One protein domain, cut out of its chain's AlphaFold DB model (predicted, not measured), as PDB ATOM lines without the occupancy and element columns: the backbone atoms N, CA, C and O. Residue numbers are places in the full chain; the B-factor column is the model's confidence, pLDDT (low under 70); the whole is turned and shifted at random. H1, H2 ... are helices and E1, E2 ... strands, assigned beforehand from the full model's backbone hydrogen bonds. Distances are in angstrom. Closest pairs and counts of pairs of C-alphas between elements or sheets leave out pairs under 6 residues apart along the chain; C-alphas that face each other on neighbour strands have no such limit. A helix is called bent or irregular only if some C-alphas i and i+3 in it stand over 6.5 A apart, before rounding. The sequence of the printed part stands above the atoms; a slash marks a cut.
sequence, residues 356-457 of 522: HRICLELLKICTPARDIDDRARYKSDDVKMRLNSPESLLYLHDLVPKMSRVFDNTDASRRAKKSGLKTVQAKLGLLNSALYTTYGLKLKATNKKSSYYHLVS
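This is residues 356 to 457 of the 522 residues of an uncharacterized protein of Rhizophagus irregularis (UniProt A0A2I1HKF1). A small hairpin of strands, E1 and E2, packs through E1 on one side of H5, the middle helix of an up-and-down bundle in which H1, H3 and H4 pack on it. The short helix H2 lies crosswise near one end of the bundle and reaches E2; a long link, residues 367 to 379, leads to it from H1. The printed part has 102 residues, with H1 H2 H3 H4 H5 E1 E2 along the chain, a sheet E1 - E2, antiparallel, and the class mostly helix. It is compact and rounded, with a radius of gyration of the C-alphas of 12.4 A and spans of 31 by 26 by 24 A.

Start at the hairpin of E1, residues 442 to 445, and E2, residues 452 to 456, antiparallel at 152 degrees. Look there for N 442 and O 456, 3.0 A, and N 456 and O 442, 2.8 A, within hydrogen-bond range. Residues 378 to 379 pair antiparallel with residues 452 to 453 of E2. From E1 go to H5, residues 424 to 439: the closest C-alphas are those of Lys 442 and Asn 432, 5.1 A apart. H5 is the hub, touching four helices. With residues 426 to 433 it touches H4, residues 410 to 419, in a helical hairpin at a shallow tilt of 16 degrees, opposite ways; the closest C-alphas, of Ala 416 and Ala 426, are 5.5 A apart. With residues 431 to 438 it touches H1, residues 356 to 366, at a shallow tilt of 28 degrees, opposite ways; the closest C-alphas, of Cys 359 and Leu 435, are 5.8 A apart. H3, residues 390 to 406, completes the bundle, in which each helix runs against the one before it; H3 touches H5 at a steep tilt of 47 degrees, the same way, with the C-alphas of Leu 396 and Lys 427 closest at 7.4 A. H2, residues 380 to 387, touches H1 at a steep tilt of 61 degrees, with the C-alphas of Cys 366 and Leu 387 closest at 5.0 A. Every O i to N i+4 pair is within hydrogen-bond range in H1, H2, H4 and H5, and 9 of 13 are in H3.

Find C-alpha 356 at (37.874, -33.873, 12.386), where H1 begins; it is 15.1 A long. H3 is 23.3 A long, with a kink of 43 degrees near residue 400. H5 runs 21.7 A from C-alpha 424 at (54.482, -48.720, 6.878). E2 ends at C-alpha 456, (51.688, -38.078, 21.297).

The two C-alphas farthest apart, of Arg 405 and Lys 449, are 34.6 A apart. The printed part has no cut, and the link from H1 to H2 is long. The model's pLDDT is under 70 at residues 404 to 415.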
ATOM      1  N   HIS A 356      38.153 -33.080  11.194       85.94
ATOM      2  CA  HIS A 356      37.874 -33.873  12.386       85.94
ATOM      3  C   HIS A 356      37.475 -35.302  12.001       85.94
ATOM      4  O   HIS A 356      38.112 -36.249  12.462       85.94
ATOM      5  N   ARG A 357      36.516 -35.453  11.080       85.06
ATOM      6  CA  ARG A 357      36.030 -36.737  10.562       85.06
ATOM      7  C   ARG A 357      37.159 -37.601  10.016       85.06
ATOM      8  O   ARG A 357      37.339 -38.724  10.477       85.06
ATOM      9  N   ILE A 358      37.963 -37.068   9.095       87.06
ATOM     10  CA  ILE A 358      39.068 -37.821   8.493       87.06
ATOM     11  C   ILE A 358      40.067 -38.272   9.558       87.06
ATOM     12  O   ILE A 358      40.545 -39.403   9.501       87.06
ATOM     13  N   CYS A 359      40.405 -37.409  10.520       89.56
ATOM     14  CA  CYS A 359      41.315 -37.771  11.603       89.56
ATOM     15  C   CYS A 359      40.754 -38.891  12.490       89.56
ATOM     16  O   CYS A 359      41.506 -39.788  12.868       89.56
ATOM     17  N   LEU A 360      39.456 -38.865  12.796       88.25
ATOM     18  CA  LEU A 360      38.791 -39.893  13.599       88.25
ATOM     19  C   LEU A 360      38.694 -41.225  12.847       88.25
ATOM     20  O   LEU A 360      39.063 -42.263  13.391       88.25
ATOM     21  N   GLU A 361      38.290 -41.200  11.574       89.12
ATOM     22  CA  GLU A 361      38.263 -42.380  10.700       89.12
ATOM     23  C   GLU A 361      39.673 -42.970  10.520       89.12
ATOM     24  O   GLU A 361      39.853 -44.184  10.599       89.12
ATOM     25  N   LEU A 362      40.706 -42.127  10.373       90.00
ATOM     26  CA  LEU A 362      42.106 -42.569  10.345       90.00
ATOM     27  C   LEU A 362      42.495 -43.319  11.621       90.00
ATOM     28  O   LEU A 362      43.128 -44.367  11.530       90.00
ATOM     29  N   LEU A 363      42.152 -42.799  12.802       89.75
ATOM     30  CA  LEU A 363      42.475 -43.469  14.062       89.75
ATOM     31  C   LEU A 363      41.719 -44.798  14.184       89.75
ATOM     32  O   LEU A 363      42.361 -45.824  14.408       89.75
ATOM     33  N   LYS A 364      40.407 -44.790  13.922       89.50
ATOM     34  CA  LYS A 364      39.503 -45.950  14.022       89.50
ATOM     35  C   LYS A 364      39.869 -47.085  13.058       89.50
ATOM     36  O   LYS A 364      39.859 -48.252  13.444       89.50
ATOM     37  N   ILE A 365      40.185 -46.754  11.805       87.69
ATOM     38  CA  ILE A 365      40.452 -47.741  10.747       87.69
ATOM     39  C   ILE A 365      41.923 -48.166  10.780       87.69
ATOM     40  O   ILE A 365      42.245 -49.356  10.809       87.69
ATOM     41  N   CYS A 366      42.835 -47.187  10.791       87.75
ATOM     42  CA  CYS A 366      44.251 -47.422  10.512       87.75
ATOM     43  C   CYS A 366      45.096 -47.685  11.759       87.75
ATOM     44  O   CYS A 366      46.277 -48.020  11.625       87.75
ATOM     45  N   THR A 367      44.547 -47.528  12.967       88.75
ATOM     46  CA  THR A 367      45.297 -47.719  14.212       88.75
ATOM     47  C   THR A 367      44.485 -48.484  15.258       88.75
ATOM     48  O   THR A 367      43.274 -48.618  15.125       88.75
ATOM     49  N   PRO A 368      45.132 -49.004  16.313       87.06
ATOM     50  CA  PRO A 368      44.428 -49.547  17.473       87.06
ATOM     51  C   PRO A 368      43.894 -48.480  18.450       87.06
ATOM     52  O   PRO A 368      43.273 -48.858  19.441       87.06
ATOM     53  N   ALA A 369      44.177 -47.190  18.218       86.50
ATOM     54  CA  ALA A 369      43.736 -46.098  19.083       86.50
ATOM     55  C   ALA A 369      42.215 -45.948  19.033       86.50
ATOM     56  O   ALA A 369      41.621 -45.991  17.954       86.50
ATOM     57  N   ARG A 370      41.595 -45.766  20.200       80.69
ATOM     58  CA  ARG A 370      40.140 -45.602  20.316       80.69
ATOM     59  C   ARG A 370      39.680 -44.254  19.777       80.69
ATOM     60  O   ARG A 370      38.702 -44.188  19.040       80.69
ATOM     61  N   ASP A 371      40.403 -43.199  20.127       83.50
ATOM     62  CA  ASP A 371      40.121 -41.824  19.732       83.50
ATOM     63  C   ASP A 371      41.379 -40.944  19.858       83.50
ATOM     64  O   ASP A 371      42.508 -41.433  19.955       83.50
ATOM     65  N   ILE A 372      41.184 -39.625  19.804       84.19
ATOM     66  CA  ILE A 372      42.244 -38.619  19.917       84.19
ATOM     67  C   ILE A 372      42.827 -38.480  21.336       84.19
ATOM     68  O   ILE A 372      43.910 -37.906  21.481       84.19
ATOM     69  N   ASP A 373      42.157 -39.011  22.361       81.06
ATOM     70  CA  ASP A 373      42.559 -38.960  23.777       81.06
ATOM     71  C   ASP A 373      43.277 -40.228  24.210       81.06
ATOM     72  O   ASP A 373      43.893 -40.269  25.273       81.06
ATOM     73  N   ASP A 374      43.278 -41.250  23.360       84.56
ATOM     74  CA  ASP A 374      43.959 -42.492  23.647       84.56
ATOM     75  C   ASP A 374      45.468 -42.267  23.844       84.56
ATOM     76  O   ASP A 374      46.186 -41.796  22.954       84.56
ATOM     77  N   ARG A 375      45.955 -42.588  25.046       87.94
ATOM     78  CA  ARG A 375      47.378 -42.553  25.423       87.94
ATOM     79  C   ARG A 375      47.952 -43.943  25.677       87.94
ATOM     80  O   ARG A 375      49.067 -44.069  26.195       87.94
ATOM     81  N   ALA A 376      47.227 -45.000  25.312       89.38
ATOM     82  CA  ALA A 376      47.718 -46.359  25.438       89.38
ATOM     83  C   ALA A 376      48.936 -46.608  24.533       89.38
ATOM     84  O   ALA A 376      49.184 -45.945  23.520       89.38
ATOM     85  N   ARG A 377      49.729 -47.610  24.924       91.62
ATOM     86  CA  ARG A 377      50.878 -48.086  24.151       91.62
ATOM     87  C   ARG A 377      50.498 -49.369  23.429       91.62
ATOM     88  O   ARG A 377      50.126 -50.351  24.064       91.62
ATOM     89  N   TYR A 378      50.689 -49.386  22.119       91.88
ATOM     90  CA  TYR A 378      50.377 -50.523  21.257       91.88
ATOM     91  C   TYR A 378      51.637 -51.199  20.762       91.88
ATOM     92  O   TYR A 378      52.620 -50.522  20.453       91.88
ATOM     93  N   LYS A 379      51.618 -52.530  20.655       91.94
ATOM     94  CA  LYS A 379      52.745 -53.264  20.078       91.94
ATOM     95  C   LYS A 379      52.896 -52.902  18.602       91.94
ATOM     96  O   LYS A 379      51.921 -52.653  17.893       91.94
ATOM     97  N   SER A 380      54.142 -52.892  18.138       89.62
ATOM     98  CA  SER A 380      54.501 -52.623  16.739       89.62
ATOM     99  C   SER A 380      53.702 -53.478  15.761       89.62
ATOM    100  O   SER A 380      53.222 -52.978  14.747       89.62
ATOM    101  N   ASP A 381      53.547 -54.760  16.084       89.88
ATOM    102  CA  ASP A 381      52.916 -55.728  15.196       89.88
ATOM    103  C   ASP A 381      51.412 -55.477  15.071       89.88
ATOM    104  O   ASP A 381      50.898 -55.519  13.958       89.88
ATOM    105  N   ASP A 382      50.740 -55.063  16.150       90.31
ATOM    106  CA  ASP A 382      49.317 -54.701  16.130       90.31
ATOM    107  C   ASP A 382      49.064 -53.468  15.247       90.31
ATOM    108  O   ASP A 382      48.143 -53.441  14.428       90.31
ATOM    109  N   VAL A 383      49.925 -52.450  15.363       89.56
ATOM    110  CA  VAL A 383      49.846 -51.230  14.540       89.56
ATOM    111  C   VAL A 383      50.130 -51.538  13.074       89.56
ATOM    112  O   VAL A 383      49.413 -51.069  12.191       89.56
ATOM    113  N   LYS A 384      51.155 -52.350  12.789       90.75
ATOM    114  CA  LYS A 384      51.471 -52.780  11.419       90.75
ATOM    115  C   LYS A 384      50.341 -53.611  10.827       90.75
ATOM    116  O   LYS A 384      50.001 -53.399   9.669       90.75
ATOM    117  N   MET A 385      49.768 -54.529  11.601       91.88
ATOM    118  CA  MET A 385      48.651 -55.369  11.180       91.88
ATOM    119  C   MET A 385      47.446 -54.505  10.795       91.88
ATOM    120  O   MET A 385      46.926 -54.665   9.693       91.88
ATOM    121  N   ARG A 386      47.070 -53.527  11.631       91.12
ATOM    122  CA  ARG A 386      46.004 -52.561  11.315       91.12
ATOM    123  C   ARG A 386      46.314 -51.740  10.062       91.12
ATOM    124  O   ARG A 386      45.499 -51.714   9.151       91.12
ATOM    125  N   LEU A 387      47.506 -51.147   9.948       90.44
ATOM    126  CA  LEU A 387      47.907 -50.342   8.778       90.44
ATOM    127  C   LEU A 387      48.017 -51.139   7.467       90.44
ATOM    128  O   LEU A 387      48.003 -50.564   6.374       90.44
ATOM    129  N   ASN A 388      48.221 -52.451   7.561       91.12
ATOM    130  CA  ASN A 388      48.324 -53.350   6.416       91.12
ATOM    131  C   ASN A 388      47.018 -54.100   6.132       91.12
ATOM    132  O   ASN A 388      47.003 -54.908   5.206       91.12
ATOM    133  N   SER A 389      45.941 -53.837   6.879       93.12
ATOM    134  CA  SER A 389      44.642 -54.429   6.581       93.12
ATOM    135  C   SER A 389      44.126 -53.942   5.214       93.12
ATOM    136  O   SER A 389      44.434 -52.812   4.807       93.12
ATOM    137  N   PRO A 390      43.339 -54.762   4.492       90.12
ATOM    138  CA  PRO A 390      42.729 -54.349   3.228       90.12
ATOM    139  C   PRO A 390      41.888 -53.073   3.369       90.12
ATOM    140  O   PRO A 390      41.967 -52.188   2.524       90.12
ATOM    141  N   GLU A 391      41.152 -52.949   4.474       91.25
ATOM    142  CA  GLU A 391      40.316 -51.789   4.793       91.25
ATOM    143  C   GLU A 391      41.146 -50.505   4.964       91.25
ATOM    144  O   GLU A 391      40.868 -49.496   4.315       91.25
ATOM    145  N   SER A 392      42.232 -50.556   5.745       89.75
ATOM    146  CA  SER A 392      43.148 -49.420   5.913       89.75
ATOM    147  C   SER A 392      43.824 -49.031   4.610       89.75
ATOM    148  O   SER A 392      44.015 -47.849   4.336       89.75
ATOM    149  N   LEU A 393      44.212 -50.012   3.793       89.25
ATOM    150  CA  LEU A 393      44.824 -49.749   2.496       89.25
ATOM    151  C   LEU A 393      43.863 -49.015   1.563       89.25
ATOM    152  O   LEU A 393      44.255 -47.993   1.002       89.25
ATOM    153  N   LEU A 394      42.625 -49.498   1.435       89.25
ATOM    154  CA  LEU A 394      41.590 -48.856   0.624       89.25
ATOM    155  C   LEU A 394      41.331 -47.425   1.104       89.25
ATOM    156  O   LEU A 394      41.452 -46.482   0.322       89.25
ATOM    157  N   TYR A 395      41.108 -47.249   2.408       89.31
ATOM    158  CA  TYR A 395      40.848 -45.936   2.985       89.31
ATOM    159  C   TYR A 395      42.020 -44.961   2.776       89.31
ATOM    160  O   TYR A 395      41.824 -43.821   2.354       89.31
ATOM    161  N   LEU A 396      43.264 -45.398   3.003       86.94
ATOM    162  CA  LEU A 396      44.443 -44.557   2.777       86.94
ATOM    163  C   LEU A 396      44.626 -44.217   1.291       86.94
ATOM    164  O   LEU A 396      45.018 -43.091   0.980       86.94
ATOM    165  N   HIS A 397      44.344 -45.148   0.375       85.12
ATOM    166  CA  HIS A 397      44.382 -44.885  -1.064       85.12
ATOM    167  C   HIS A 397      43.364 -43.815  -1.476       85.12
ATOM    168  O   HIS A 397      43.731 -42.901  -2.220       85.12
ATOM    169  N   ASP A 398      42.146 -43.867  -0.934       84.62
ATOM    170  CA  ASP A 398      41.096 -42.868  -1.173       84.62
ATOM    171  C   ASP A 398      41.379 -41.528  -0.481       84.62
ATOM    172  O   ASP A 398      40.989 -40.461  -0.969       84.62
ATOM    173  N   LEU A 399      42.112 -41.555   0.632       81.31
ATOM    174  CA  LEU A 399      42.526 -40.364   1.362       81.31
ATOM    175  C   LEU A 399      43.660 -39.604   0.655       81.31
ATOM    176  O   LEU A 399      43.672 -38.374   0.672       81.31
ATOM    177  N   VAL A 400      44.615 -40.286   0.011       77.50
ATOM    178  CA  VAL A 400      45.746 -39.646  -0.699       77.50
ATOM    179  C   VAL A 400      45.332 -38.487  -1.628       77.50
ATOM    180  O   VAL A 400      45.993 -37.439  -1.566       77.50
ATOM    181  N   PRO A 401      44.297 -38.610  -2.485       71.81
ATOM    182  CA  PRO A 401      43.809 -37.493  -3.292       71.81
ATOM    183  C   PRO A 401      43.065 -36.427  -2.469       71.81
ATOM    184  O   PRO A 401      43.146 -35.251  -2.817       71.81
ATOM    185  N   LYS A 402      42.406 -36.789  -1.358       73.12
ATOM    186  CA  LYS A 402      41.748 -35.832  -0.451       73.12
ATOM    187  C   LYS A 402      42.745 -35.016   0.381       73.12
ATOM    188  O   LYS A 402      42.433 -33.895   0.759       73.12
ATOM    189  N   MET A 403      43.959 -35.511   0.637       71.00
ATOM    190  CA  MET A 403      44.935 -34.844   1.519       71.00
ATOM    191  C   MET A 403      45.372 -33.453   1.050       71.00
ATOM    192  O   MET A 403      45.547 -32.560   1.879       71.00
ATOM    193  N   SER A 404      45.552 -33.259  -0.260       60.34
ATOM    194  CA  SER A 404      45.902 -31.948  -0.823       60.34
ATOM    195  C   SER A 404      44.742 -30.962  -0.787       60.34
ATOM    196  O   SER A 404      44.987 -29.768  -0.762       60.34
ATOM    197  N   ARG A 405      43.505 -31.469  -0.786       61.50
ATOM    198  CA  ARG A 405      42.288 -30.676  -0.619       61.50
ATOM    199  C   ARG A 405      42.130 -30.316   0.854       61.50
ATOM    200  O   ARG A 405      42.110 -29.153   1.193       61.50
ATOM    201  N   VAL A 406      42.086 -31.301   1.748       66.88
ATOM    202  CA  VAL A 406      41.699 -31.076   3.145       66.88
ATOM    203  C   VAL A 406      42.793 -30.408   3.979       66.88
ATOM    204  O   VAL A 406      42.490 -29.529   4.781       66.88
ATOM    205  N   PHE A 407      44.061 -30.787   3.817       69.38
ATOM    206  CA  PHE A 407      45.123 -30.417   4.764       69.38
ATOM    207  C   PHE A 407      46.229 -29.535   4.174       69.38
ATOM    208  O   PHE A 407      47.204 -29.276   4.881       69.38
ATOM    209  N   ASP A 408      46.134 -29.137   2.899       59.59
ATOM    210  CA  ASP A 408      47.175 -28.413   2.145       59.59
ATOM    211  C   ASP A 408      48.581 -29.068   2.203       59.59
ATOM    212  O   ASP A 408      49.603 -28.452   1.896       59.59
ATOM    213  N   ASN A 409      48.677 -30.354   2.578       64.06
ATOM    214  CA  ASN A 409      49.952 -31.039   2.818       64.06
ATOM    215  C   ASN A 409      50.426 -31.822   1.584       64.06
ATOM    216  O   ASN A 409      50.384 -33.058   1.514       64.06
ATOM    217  N   THR A 410      50.898 -31.070   0.590       58.53
ATOM    218  CA  THR A 410      51.355 -31.606  -0.703       58.53
ATOM    219  C   THR A 410      52.518 -32.596  -0.551       58.53
ATOM    220  O   THR A 410      52.623 -33.559  -1.313       58.53
ATOM    221  N   ASP A 411      53.372 -32.435   0.462       63.66
ATOM    222  CA  ASP A 411      54.578 -33.250   0.642       63.66
ATOM    223  C   ASP A 411      54.315 -34.653   1.189       63.66
ATOM    224  O   ASP A 411      54.950 -35.619   0.746       63.66
ATOM    225  N   ALA A 412      53.400 -34.795   2.150       65.12
ATOM    226  CA  ALA A 412      52.991 -36.106   2.646       65.12
ATOM    227  C   ALA A 412      52.250 -36.895   1.555       65.12
ATOM    228  O   ALA A 412      52.606 -38.046   1.287       65.12
ATOM    229  N   SER A 413      51.314 -36.247   0.849       65.31
ATOM    230  CA  SER A 413      50.599 -36.849  -0.285       65.31
ATOM    231  C   SER A 413      51.560 -37.261  -1.408       65.31
ATOM    232  O   SER A 413      51.506 -38.390  -1.891       65.31
ATOM    233  N   ARG A 414      52.529 -36.409  -1.774       67.56
ATOM    234  CA  ARG A 414      53.547 -36.718  -2.794       67.56
ATOM    235  C   ARG A 414      54.399 -37.930  -2.424       67.56
ATOM    236  O   ARG A 414      54.653 -38.778  -3.279       67.56
ATOM    237  N   ARG A 415      54.835 -38.040  -1.164       68.38
ATOM    238  CA  ARG A 415      55.598 -39.208  -0.683       68.38
ATOM    239  C   ARG A 415      54.755 -40.479  -0.696       68.38
ATOM    240  O   ARG A 415      55.247 -41.514  -1.147       68.38
ATOM    241  N   ALA A 416      53.495 -40.400  -0.272       70.25
ATOM    242  CA  ALA A 416      52.554 -41.514  -0.350       70.25
ATOM    243  C   ALA A 416      52.317 -41.965  -1.802       70.25
ATOM    244  O   ALA A 416      52.444 -43.153  -2.085       70.25
ATOM    245  N   LYS A 417      52.096 -41.029  -2.740       73.62
ATOM    246  CA  LYS A 417      51.961 -41.317  -4.181       73.62
ATOM    247  C   LYS A 417      53.220 -41.964  -4.760       73.62
ATOM    248  O   LYS A 417      53.129 -43.006  -5.396       73.62
ATOM    249  N   LYS A 418      54.403 -41.394  -4.495       75.88
ATOM    250  CA  LYS A 418      55.686 -41.914  -5.006       75.88
ATOM    251  C   LYS A 418      56.003 -43.315  -4.479       75.88
ATOM    252  O   LYS A 418      56.534 -44.143  -5.207       75.88
ATOM    253  N   SER A 419      55.700 -43.570  -3.209       75.94
ATOM    254  CA  SER A 419      55.918 -44.880  -2.586       75.94
ATOM    255  C   SER A 419      54.789 -45.877  -2.857       75.94
ATOM    256  O   SER A 419      54.948 -47.051  -2.532       75.94
ATOM    257  N   GLY A 420      53.658 -45.431  -3.416       78.44
ATOM    258  CA  GLY A 420      52.452 -46.238  -3.599       78.44
ATOM    259  C   GLY A 420      51.901 -46.809  -2.292       78.44
ATOM    260  O   GLY A 420      51.372 -47.911  -2.306       78.44
ATOM    261  N   LEU A 421      52.120 -46.127  -1.157       82.62
ATOM    262  CA  LEU A 421      51.792 -46.621   0.190       82.62
ATOM    263  C   LEU A 421      52.376 -48.013   0.525       82.62
ATOM    264  O   LEU A 421      51.902 -48.683   1.439       82.62
ATOM    265  N   LYS A 422      53.444 -48.446  -0.161       83.62
ATOM    266  CA  LYS A 422      54.037 -49.785   0.015       83.62
ATOM    267  C   LYS A 422      54.683 -49.996   1.383       83.62
ATOM    268  O   LYS A 422      54.792 -51.125   1.847       83.62
ATOM    269  N   THR A 423      55.140 -48.924   2.030       85.12
ATOM    270  CA  THR A 423      55.854 -49.006   3.308       85.12
ATOM    271  C   THR A 423      54.986 -48.520   4.461       85.12
ATOM    272  O   THR A 423      54.256 -47.536   4.343       85.12
ATOM    273  N   VAL A 424      55.127 -49.160   5.625       83.69
ATOM    274  CA  VAL A 424      54.482 -48.720   6.878       83.69
ATOM    275  C   VAL A 424      54.846 -47.266   7.196       83.69
ATOM    276  O   VAL A 424      54.001 -46.493   7.632       83.69
ATOM    277  N   GLN A 425      56.082 -46.855   6.899       84.44
ATOM    278  CA  GLN A 425      56.535 -45.480   7.092       84.44
ATOM    279  C   GLN A 425      55.776 -44.470   6.219       84.44
ATOM    280  O   GLN A 425      55.459 -43.384   6.697       84.44
ATOM    281  N   ALA A 426      55.468 -44.802   4.960       83.00
ATOM    282  CA  ALA A 426      54.687 -43.923   4.093       83.00
ATOM    283  C   ALA A 426      53.246 -43.762   4.598       83.00
ATOM    284  O   ALA A 426      52.733 -42.644   4.628       83.00
ATOM    285  N   LYS A 427      52.633 -44.858   5.063       88.62
ATOM    286  CA  LYS A 427      51.286 -44.862   5.653       88.62
ATOM    287  C   LYS A 427      51.232 -44.047   6.945       88.62
ATOM    288  O   LYS A 427      50.407 -43.147   7.071       88.62
ATOM    289  N   LEU A 428      52.177 -44.287   7.860       88.00
ATOM    290  CA  LEU A 428      52.339 -43.499   9.086       88.00
ATOM    291  C   LEU A 428      52.602 -42.023   8.783       88.00
ATOM    292  O   LEU A 428      52.097 -41.156   9.483       88.00
ATOM    293  N   GLY A 429      53.377 -41.725   7.737       86.75
ATOM    294  CA  GLY A 429      53.622 -40.358   7.288       86.75
ATOM    295  C   GLY A 429      52.345 -39.642   6.845       86.75
ATOM    296  O   GLY A 429      52.171 -38.471   7.174       86.75
ATOM    297  N   LEU A 430      51.446 -40.339   6.142       86.19
ATOM    298  CA  LEU A 430      50.150 -39.801   5.723       86.19
ATOM    299  C   LEU A 430      49.221 -39.570   6.924       86.19
ATOM    300  O   LEU A 430      48.679 -38.479   7.076       86.19
ATOM    301  N   LEU A 431      49.109 -40.564   7.811       89.69
ATOM    302  CA  LEU A 431      48.303 -40.482   9.030       89.69
ATOM    303  C   LEU A 431      48.777 -39.346   9.948       89.69
ATOM    304  O   LEU A 431      47.996 -38.474  10.323       89.69
ATOM    305  N   ASN A 432      50.079 -39.293  10.242       91.19
ATOM    306  CA  ASN A 432      50.663 -38.248  11.083       91.19
ATOM    307  C   ASN A 432      50.550 -36.863  10.448       91.19
ATOM    308  O   ASN A 432      50.477 -35.874  11.166       91.19
ATOM    309  N   SER A 433      50.538 -36.771   9.118       87.12
ATOM    310  CA  SER A 433      50.314 -35.504   8.428       87.12
ATOM    311  C   SER A 433      48.916 -34.947   8.697       87.12
ATOM    312  O   SER A 433      48.798 -33.750   8.933       87.12
ATOM    313  N   ALA A 434      47.875 -35.780   8.640       88.06
ATOM    314  CA  ALA A 434      46.505 -35.340   8.900       88.06
ATOM    315  C   ALA A 434      46.324 -34.961  10.379       88.06
ATOM    316  O   ALA A 434      45.908 -33.847  10.693       88.06
ATOM    317  N   LEU A 435      46.732 -35.858  11.284       90.25
ATOM    318  CA  LEU A 435      46.624 -35.660  12.731       90.25
ATOM    319  C   LEU A 435      47.382 -34.421  13.217       90.25
ATOM    320  O   LEU A 435      46.854 -33.648  14.017       90.25
ATOM    321  N   TYR A 436      48.589 -34.193  12.700       90.25
ATOM    322  CA  TYR A 436      49.396 -33.045  13.100       90.25
ATOM    323  C   TYR A 436      48.810 -31.724  12.605       90.25
ATOM    324  O   TYR A 436      48.814 -30.743  13.341       90.25
ATOM    325  N   THR A 437      48.281 -31.676  11.380       85.88
ATOM    326  CA  THR A 437      47.680 -30.446  10.850       85.88
ATOM    327  C   THR A 437      46.415 -30.048  11.619       85.88
ATOM    328  O   THR A 437      46.188 -28.852  11.806       85.88
ATOM    329  N   THR A 438      45.606 -31.013  12.072       87.88
ATOM    330  CA  THR A 438      44.358 -30.732  12.807       87.88
ATOM    331  C   THR A 438      44.589 -30.491  14.293       87.88
ATOM    332  O   THR A 438      44.105 -29.496  14.821       87.88
ATOM    333  N   TYR A 439      45.339 -31.374  14.955       88.50
ATOM    334  CA  TYR A 439      45.419 -31.430  16.420       88.50
ATOM    335  C   TYR A 439      46.852 -31.360  16.969       88.50
ATOM    336  O   TYR A 439      47.055 -31.467  18.173       88.50
ATOM    337  N   GLY A 440      47.876 -31.279  16.114       88.94
ATOM    338  CA  GLY A 440      49.272 -31.399  16.552       88.94
ATOM    339  C   GLY A 440      49.683 -32.821  16.967       88.94
ATOM    340  O   GLY A 440      50.824 -33.032  17.378       88.94
ATOM    341  N   LEU A 441      48.798 -33.812  16.805       91.12
ATOM    342  CA  LEU A 441      49.005 -35.196  17.241       91.12
ATOM    343  C   LEU A 441      49.913 -35.988  16.292       91.12
ATOM    344  O   LEU A 441      49.887 -35.802  15.071       91.12
ATOM    345  N   LYS A 442      50.692 -36.924  16.846       92.00
ATOM    346  CA  LYS A 442      51.516 -37.872  16.073       92.00
ATOM    347  C   LYS A 442      51.559 -39.246  16.726       92.00
ATOM    348  O   LYS A 442      51.903 -39.368  17.895       92.00
ATOM    349  N   LEU A 443      51.349 -40.297  15.941       90.56
ATOM    350  CA  LEU A 443      51.663 -41.660  16.344       90.56
ATOM    351  C   LEU A 443      53.179 -41.877  16.255       90.56
ATOM    352  O   LEU A 443      53.768 -41.840  15.164       90.56
ATOM    353  N   LYS A 444      53.825 -42.079  17.407       90.75
ATOM    354  CA  LYS A 444      55.286 -42.145  17.535       90.75
ATOM    355  C   LYS A 444      55.733 -43.433  18.218       90.75
ATOM    356  O   LYS A 444      55.132 -43.894  19.188       90.75
ATOM    357  N   ALA A 445      56.833 -43.991  17.717       89.00
ATOM    358  CA  ALA A 445      57.514 -45.106  18.356       89.00
ATOM    359  C   ALA A 445      58.121 -44.681  19.706       89.00
ATOM    360  O   ALA A 445      58.712 -43.607  19.819       89.00
ATOM    361  N   THR A 446      58.013 -45.539  20.721       83.94
ATOM    362  CA  THR A 446      58.534 -45.278  22.076       83.94
ATOM    363  C   THR A 446      60.053 -45.419  22.175       83.94
ATOM    364  O   THR A 446      60.671 -44.850  23.069       83.94
ATOM    365  N   ASN A 447      60.678 -46.179  21.273       81.69
ATOM    366  CA  ASN A 447      62.114 -46.438  21.271       81.69
ATOM    367  C   ASN A 447      62.661 -46.604  19.843       81.69
ATOM    368  O   ASN A 447      61.908 -46.770  18.884       81.69
ATOM    369  N   LYS A 448      63.994 -46.605  19.697       79.50
ATOM    370  CA  LYS A 448      64.672 -46.792  18.396       79.50
ATOM    371  C   LYS A 448      64.331 -48.130  17.726       79.50
ATOM    372  O   LYS A 448      64.318 -48.211  16.503       79.50
ATOM    373  N   LYS A 449      64.019 -49.160  18.519       78.00
ATOM    374  CA  LYS A 449      63.608 -50.487  18.034       78.00
ATOM    375  C   LYS A 449      62.158 -50.517  17.525       78.00
ATOM    376  O   LYS A 449      61.734 -51.530  16.987       78.00
ATOM    377  N   SER A 450      61.411 -49.417  17.676       80.25
ATOM    378  CA  SER A 450      60.006 -49.269  17.280       80.25
ATOM    379  C   SER A 450      59.105 -50.403  17.772       80.25
ATOM    380  O   SER A 450      58.222 -50.856  17.046       80.25
ATOM    381  N   SER A 451      59.346 -50.883  18.999       84.56
ATOM    382  CA  SER A 451      58.625 -52.035  19.555       84.56
ATOM    383  C   SER A 451      57.216 -51.684  20.037       84.56
ATOM    384  O   SER A 451      56.336 -52.540  20.003       84.56
ATOM    385  N   TYR A 452      56.989 -50.425  20.426       89.50
ATOM    386  CA  TYR A 452      55.667 -49.895  20.758       89.50
ATOM    387  C   TYR A 452      55.436 -48.535  20.105       89.50
ATOM    388  O   TYR A 452      56.384 -47.771  19.908       89.50
ATOM    389  N   TYR A 453      54.173 -48.223  19.833       90.81
ATOM    390  CA  TYR A 453      53.697 -46.923  19.372       90.81
ATOM    391  C   TYR A 453      52.654 -46.367  20.336       90.81
ATOM    392  O   TYR A 453      51.950 -47.121  20.998       90.81
ATOM    393  N   HIS A 454      52.557 -45.047  20.395       91.69
ATOM    394  CA  HIS A 454      51.530 -44.327  21.144       91.69
ATOM    395  C   HIS A 454      51.247 -42.998  20.455       91.69
ATOM    396  O   HIS A 454      52.085 -42.497  19.690       91.69
ATOM    397  N   LEU A 455      50.053 -42.464  20.688       90.75
ATOM    398  CA  LEU A 455      49.662 -41.148  20.216       90.75
ATOM    399  C   LEU A 455      50.275 -40.102  21.150       90.75
ATOM    400  O   LEU A 455      50.126 -40.190  22.363       90.75
ATOM    401  N   VAL A 456      51.020 -39.162  20.574       90.06
ATOM    402  CA  VAL A 456      51.688 -38.078  21.297       90.06
ATOM    403  C   VAL A 456      50.983 -36.776  20.973       90.06
ATOM    404  O   VAL A 456      50.850 -36.432  19.793       90.06
ATOM    405  N   SER A 457      50.597 -36.053  22.016       88.50
ATOM    406  CA  SER A 457      50.030 -34.713  21.952       88.50
ATOM    407  C   SER A 457      51.023 -33.658  22.428       88.50
ATOM    408  O   SER A 457      51.812 -33.920  23.340       88.50
TER     409      SER A 457